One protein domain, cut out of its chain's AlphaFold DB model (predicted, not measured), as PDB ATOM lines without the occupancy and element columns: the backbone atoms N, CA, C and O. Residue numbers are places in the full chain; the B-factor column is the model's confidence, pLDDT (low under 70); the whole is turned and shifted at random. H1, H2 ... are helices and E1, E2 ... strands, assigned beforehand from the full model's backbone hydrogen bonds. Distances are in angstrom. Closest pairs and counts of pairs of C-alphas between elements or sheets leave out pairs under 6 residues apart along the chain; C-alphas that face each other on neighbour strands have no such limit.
ATOM      1  N   TRP A  22     -24.933   6.319  -7.800       94.44
ATOM      2  CA  TRP A  22     -25.122   5.027  -7.167       94.44
ATOM      3  C   TRP A  22     -25.832   5.236  -5.831       94.44
ATOM      4  O   TRP A  22     -25.738   6.307  -5.226       94.44
ATOM      5  N   VAL A  23     -26.534   4.198  -5.391       94.38
ATOM      6  CA  VAL A  23     -27.175   4.115  -4.079       94.38
ATOM      7  C   VAL A  23     -26.703   2.833  -3.420       94.38
ATOM      8  O   VAL A  23     -26.647   1.789  -4.071       94.38
ATOM      9  N   HIS A  24     -26.359   2.921  -2.145       94.44
ATOM     10  CA  HIS A  24     -25.993   1.783  -1.330       94.44
ATOM     11  C   HIS A  24     -26.876   1.759  -0.087       94.44
ATOM     12  O   HIS A  24     -26.778   2.622   0.787       94.44
ATOM     13  N   TYR A  25     -27.774   0.778  -0.048       94.56
ATOM     14  CA  TYR A  25     -28.596   0.512   1.123       94.56
ATOM     15  C   TYR A  25     -27.804  -0.313   2.143       94.56
ATOM     16  O   TYR A  25     -26.944  -1.102   1.742       94.56
ATOM     17  N   PRO A  26     -28.091  -0.158   3.445       94.31
ATOM     18  CA  PRO A  26     -27.537  -1.032   4.470       94.31
ATOM     19  C   PRO A  26     -27.841  -2.510   4.199       94.31
ATOM     20  O   PRO A  26     -28.906  -2.842   3.686       94.31
ATOM     21  N   GLU A  27     -26.948  -3.404   4.627       92.88
ATOM     22  CA  GLU A  27     -27.069  -4.850   4.371       92.88
ATOM     23  C   GLU A  27     -28.327  -5.499   4.975       92.88
ATOM     24  O   GLU A  27     -28.724  -6.571   4.537       92.88
ATOM     25  N   TRP A  28     -28.955  -4.866   5.971       91.56
ATOM     26  CA  TRP A  28     -30.183  -5.360   6.601       91.56
ATOM     27  C   TRP A  28     -31.456  -5.054   5.799       91.56
ATOM     28  O   TRP A  28     -32.520  -5.550   6.156       91.56
ATOM     29  N   VAL A  29     -31.368  -4.240   4.743       93.50
ATOM     30  CA  VAL A  29     -32.497  -3.942   3.856       93.50
ATOM     31  C   VAL A  29     -32.661  -5.097   2.874       93.50
ATOM     32  O   VAL A  29     -31.891  -5.225   1.920       93.50
ATOM     33  N   GLU A  30     -33.678  -5.928   3.082       89.94
ATOM     34  CA  GLU A  30     -33.947  -7.097   2.234       89.94
ATOM     35  C   GLU A  30     -35.237  -6.932   1.421       89.94
ATOM     36  O   GLU A  30     -35.374  -7.481   0.324       89.94
ATOM     37  N   THR A  31     -36.185  -6.152   1.940       90.50
ATOM     38  CA  THR A  31     -37.526  -5.986   1.383       90.50
ATOM     39  C   THR A  31     -37.892  -4.515   1.201       90.50
ATOM     40  O   THR A  31     -37.266  -3.607   1.741       90.50
ATOM     41  N   SER A  32     -38.963  -4.255   0.448       88.50
ATOM     42  CA  SER A  32     -39.523  -2.903   0.342       88.50
ATOM     43  C   SER A  32     -40.069  -2.370   1.669       88.50
ATOM     44  O   SER A  32     -40.181  -1.158   1.824       88.50
ATOM     45  N   GLU A  33     -40.438  -3.252   2.604       90.62
ATOM     46  CA  GLU A  33     -40.922  -2.863   3.935       90.62
ATOM     47  C   GLU A  33     -39.787  -2.264   4.778       90.62
ATOM     48  O   GLU A  33     -40.017  -1.309   5.519       90.62
ATOM     49  N   ASP A  34     -38.551  -2.729   4.572       89.69
ATOM     50  CA  ASP A  34     -37.346  -2.224   5.245       89.69
ATOM     51  C   ASP A  34     -36.923  -0.825   4.765       89.69
ATOM     52  O   ASP A  34     -36.079  -0.182   5.387       89.69
ATOM     53  N   LEU A  35     -37.500  -0.330   3.660       90.06
ATOM     54  CA  LEU A  35     -37.210   1.006   3.129       90.06
ATOM     55  C   LEU A  35     -37.887   2.130   3.922       90.06
ATOM     56  O   LEU A  35     -37.559   3.302   3.723       90.06
ATOM     57  N   ALA A  36     -38.841   1.807   4.799       90.62
ATOM     58  CA  ALA A  36     -39.480   2.801   5.647       90.62
ATOM     59  C   ALA A  36     -38.453   3.408   6.619       90.62
ATOM     60  O   ALA A  36     -37.813   2.694   7.386       90.62
ATOM     61  N   ASP A  37     -38.289   4.733   6.564       86.00
ATOM     62  CA  ASP A  37     -37.346   5.505   7.389       86.00
ATOM     63  C   ASP A  37     -35.867   5.074   7.274       86.00
ATOM     64  O   ASP A  37     -35.036   5.410   8.123       86.00
ATOM     65  N   VAL A  38     -35.504   4.366   6.197       91.50
ATOM     66  CA  VAL A  38     -34.120   3.946   5.969       91.50
ATOM     67  C   VAL A  38     -33.253   5.135   5.552       91.50
ATOM     68  O   VAL A  38     -33.610   5.943   4.693       91.50
ATOM     69  N   SER A  39     -32.060   5.215   6.134       93.12
ATOM     70  CA  SER A  39     -30.972   6.027   5.594       93.12
ATOM     71  C   SER A  39     -30.098   5.165   4.690       93.12
ATOM     72  O   SER A  39     -29.801   4.017   5.016       93.12
ATOM     73  N   PHE A  40     -29.661   5.724   3.568       94.19
ATOM     74  CA  PHE A  40     -28.773   5.059   2.623       94.19
ATOM     75  C   PHE A  40     -27.672   6.007   2.175       94.19
ATOM     76  O   PHE A  40     -27.791   7.232   2.264       94.19
ATOM     77  N   GLU A  41     -26.598   5.426   1.664       94.38
ATOM     78  CA  GLU A  41     -25.523   6.187   1.056       94.38
ATOM     79  C   GLU A  41     -25.817   6.393  -0.425       94.38
ATOM     80  O   GLU A  41     -26.372   5.530  -1.108       94.38
ATOM     81  N   SER A  42     -25.435   7.552  -0.945       93.06
ATOM     82  CA  SER A  42     -25.463   7.796  -2.378       93.06
ATOM     83  C   SER A  42     -24.263   8.626  -2.794       93.06
ATOM     84  O   SER A  42     -23.689   9.377  -2.004       93.06
ATOM     85  N   GLY A  43     -23.882   8.496  -4.057       92.19
ATOM     86  CA  GLY A  43     -22.763   9.246  -4.598       92.19
ATOM     87  C   GLY A  43     -22.688   9.153  -6.108       92.19
ATOM     88  O   GLY A  43     -23.538   8.556  -6.760       92.19
ATOM     89  N   CYS A  44     -21.657   9.764  -6.684       91.19
ATOM     90  CA  CYS A  44     -21.407   9.706  -8.118       91.19
ATOM     91  C   CYS A  44     -20.327   8.668  -8.428       91.19
ATOM     92  O   CYS A  44     -19.274   8.659  -7.794       91.19
ATOM     93  N   MET A  45     -20.540   7.853  -9.467       90.81
ATOM     94  CA  MET A  45     -19.561   6.868  -9.950       90.81
ATOM     95  C   MET A  45     -18.212   7.492 -10.340       90.81
ATOM     96  O   MET A  45     -17.201   6.801 -10.410       90.81
ATOM     97  N   TYR A  46     -18.191   8.795 -10.628       88.31
ATOM     98  CA  TYR A  46     -16.982   9.516 -11.013       88.31
ATOM     99  C   TYR A  46     -16.312  10.275  -9.866       88.31
ATOM    100  O   TYR A  46     -15.324  10.953 -10.136       88.31
ATOM    101  N   GLY A  47     -16.825  10.185  -8.629       81.62
ATOM    102  CA  GLY A  47     -16.205  10.823  -7.461       81.62
ATOM    103  C   GLY A  47     -15.989  12.326  -7.654       81.62
ATOM    104  O   GLY A  47     -14.896  12.830  -7.421       81.62
ATOM    105  N   LEU A  48     -17.004  13.026  -8.182       77.19
ATOM    106  CA  LEU A  48     -16.937  14.440  -8.580       77.19
ATOM    107  C   LEU A  48     -16.967  15.375  -7.357       77.19
ATOM    108  O   LEU A  48     -17.892  16.172  -7.173       77.19
ATOM    109  N   GLU A  49     -15.948  15.247  -6.515       72.12
ATOM    110  CA  GLU A  49     -15.707  16.073  -5.336       72.12
ATOM    111  C   GLU A  49     -15.316  17.507  -5.738       72.12
ATOM    112  O   GLU A  49     -14.824  17.747  -6.841       72.12
ATOM    113  N   ASN A  50     -15.564  18.485  -4.859       68.75
ATOM    114  CA  ASN A  50     -15.306  19.919  -5.097       68.75
ATOM    115  C   ASN A  50     -16.091  20.545  -6.267       68.75
ATOM    116  O   ASN A  50     -15.665  21.514  -6.896       68.75
ATOM    117  N   THR A  51     -17.278  20.013  -6.555       79.62
ATOM    118  CA  THR A  51     -18.208  20.569  -7.546       79.62
ATOM    119  C   THR A  51     -19.169  21.564  -6.900       79.62
ATOM    120  O   THR A  51     -20.363  21.306  -6.767       79.62
ATOM    121  N   GLU A  52     -18.641  22.702  -6.448       86.00
ATOM    122  CA  GLU A  52     -19.481  23.791  -5.939       86.00
ATOM    123  C   GLU A  52     -20.269  24.434  -7.088       86.00
ATOM    124  O   GLU A  52     -19.676  24.721  -8.141       86.00
ATOM    125  N   PRO A  53     -21.589  24.641  -6.929       88.75
ATOM    126  CA  PRO A  53     -22.400  25.298  -7.938       88.75
ATOM    127  C   PRO A  53     -21.959  26.753  -8.098       88.75
ATOM    128  O   PRO A  53     -21.575  27.433  -7.149       88.75
ATOM    129  N   THR A  54     -21.992  27.235  -9.331       90.69
ATOM    130  CA  THR A  54     -21.740  28.641  -9.635       90.69
ATOM    131  C   THR A  54     -22.942  29.493  -9.232       90.69
ATOM    132  O   THR A  54     -24.075  29.017  -9.210       90.69
ATOM    133  N   GLN A  55     -22.721  30.789  -8.996       93.06
ATOM    134  CA  GLN A  55     -23.794  31.730  -8.653       93.06
ATOM    135  C   GLN A  55     -24.961  31.696  -9.658       93.06
ATOM    136  O   GLN A  55     -26.124  31.745  -9.270       93.06
ATOM    137  N   LYS A  56     -24.656  31.551 -10.953       91.50
ATOM    138  CA  LYS A  56     -25.669  31.470 -12.010       91.50
ATOM    139  C   LYS A  56     -26.514  30.192 -11.913       91.50
ATOM    140  O   LYS A  56     -27.730  30.268 -12.046       91.50
ATOM    141  N   GLU A  57     -25.881  29.044 -11.664       90.06
ATOM    142  CA  GLU A  57     -26.578  27.761 -11.474       90.06
ATOM    143  C   GLU A  57     -27.509  27.817 -10.251       90.06
ATOM    144  O   GLU A  57     -28.631  27.321 -10.310       90.06
ATOM    145  N   ILE A  58     -27.083  28.487  -9.172       93.44
ATOM    146  CA  ILE A  58     -27.911  28.710  -7.977       93.44
ATOM    147  C   ILE A  58     -29.125  29.587  -8.313       93.44
ATOM    148  O   ILE A  58     -30.250  29.243  -7.961       93.44
ATOM    149  N   GLU A  59     -28.934  30.699  -9.025       93.44
ATOM    150  CA  GLU A  59     -30.037  31.592  -9.402       93.44
ATOM    151  C   GLU A  59     -31.064  30.919 -10.322       93.44
ATOM    152  O   GLU A  59     -32.270  31.134 -10.175       93.44
ATOM    153  N   GLU A  60     -30.604  30.126 -11.292       91.38
ATOM    154  CA  GLU A  60     -31.474  29.338 -12.170       91.38
ATOM    155  C   GLU A  60     -32.234  28.270 -11.377       91.38
ATOM    156  O   GLU A  60     -33.450  28.126 -11.545       91.38
ATOM    157  N   PHE A  61     -31.544  27.590 -10.456       90.56
ATOM    158  CA  PHE A  61     -32.149  26.619  -9.554       90.56
ATOM    159  C   PHE A  61     -33.241  27.250  -8.679       90.56
ATOM    160  O   PHE A  61     -34.368  26.758  -8.651       90.56
ATOM    161  N   GLU A  62     -32.968  28.385  -8.031       92.25
ATOM    162  CA  GLU A  62     -33.956  29.077  -7.201       92.25
ATOM    163  C   GLU A  62     -35.185  29.537  -7.991       92.25
ATOM    164  O   GLU A  62     -36.306  29.475  -7.482       92.25
ATOM    165  N   LYS A  63     -34.995  30.025  -9.223       91.94
ATOM    166  CA  LYS A  63     -36.107  30.424 -10.098       91.94
ATOM    167  C   LYS A  63     -36.979  29.221 -10.440       91.94
ATOM    168  O   LYS A  63     -38.194  29.300 -10.286       91.94
ATOM    169  N   SER A  64     -36.362  28.111 -10.849       86.38
ATOM    170  CA  SER A  64     -37.052  26.845 -11.119       86.38
ATOM    171  C   SER A  64     -37.838  26.356  -9.897       86.38
ATOM    172  O   SER A  64     -39.022  26.034 -10.000       86.38
ATOM    173  N   TRP A  65     -37.216  26.381  -8.718       84.50
ATOM    174  CA  TRP A  65     -37.829  25.926  -7.472       84.50
ATOM    175  C   TRP A  65     -39.029  26.781  -7.047       84.50
ATOM    176  O   TRP A  65     -40.024  26.260  -6.557       84.50
ATOM    177  N   LYS A  66     -38.960  28.102  -7.251       82.69
ATOM    178  CA  LYS A  66     -40.055  29.033  -6.922       82.69
ATOM    179  C   LYS A  66     -41.258  28.904  -7.862       82.69
ATOM    180  O   LYS A  66     -42.362  29.218  -7.442       82.69
ATOM    181  N   VAL A  67     -41.052  28.480  -9.110       81.56
ATOM    182  CA  VAL A  67     -42.126  28.313 -10.109       81.56
ATOM    183  C   VAL A  67     -42.876  26.992  -9.933       81.56
ATOM    184  O   VAL A  67     -44.069  26.932 -10.207       81.56
ATOM    185  N   ASN A  68     -42.195  25.942  -9.472       68.62
ATOM    186  CA  ASN A  68     -42.777  24.608  -9.284       68.62
ATOM    187  C   ASN A  68     -43.350  24.380  -7.869       68.62
ATOM    188  O   ASN A  68     -43.569  23.232  -7.480       68.62
ATOM    189  N   LYS A  69     -43.560  25.452  -7.097       52.66
ATOM    190  CA  LYS A  69     -44.113  25.434  -5.738       52.66
ATOM    191  C   LYS A  69     -45.558  25.919  -5.737       52.66
ATOM    192  O   LYS A  69     -46.354  25.329  -4.979       52.66
TER     193      LYS A  69
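This is residues 22 to 69 of the 69 residues of an uncharacterized protein of Methanobrevibacter sp (UniProt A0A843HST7). A small two-stranded hairpin, E1 and E2, ends in a wide loop, residues 25 to 40, and a thin link leads from it to a lone helix, H1, that packs on neither strand. The 48 printed residues run E1, E2, H1; the sheet is antiparallel, order E1 - E2. The class is mixed, with under half of the residues in named elements. The whole is extended, radius of gyration of the C-alphas 16.4 A, and flat, spanning 42 by 30 by 12 A.

E1 is residues 22 to 24, 6.7 A long, from C-alpha 22 at (-25.122, 5.027, -7.167). E2 is residues 41 to 44, 10.7 A. H1 is residues 55 to 67, 18.7 A, ending at C-alpha 67 at (-42.126, 28.313, -10.109).

E1 and E2 form an antiparallel hairpin at 161 degrees, with N 22 and O 43 at 2.8 A, within hydrogen-bond range. E1 and H1 are apart. In H1 every O i to N i+4 pair is within hydrogen-bond range.

The C-alphas of Glu 30 and Lys 56, the two farthest apart, are 41.9 A apart. The printed part has no cut. The link E1 to E2 is long. Residues 50 and 68 to 69 are under pLDDT 70.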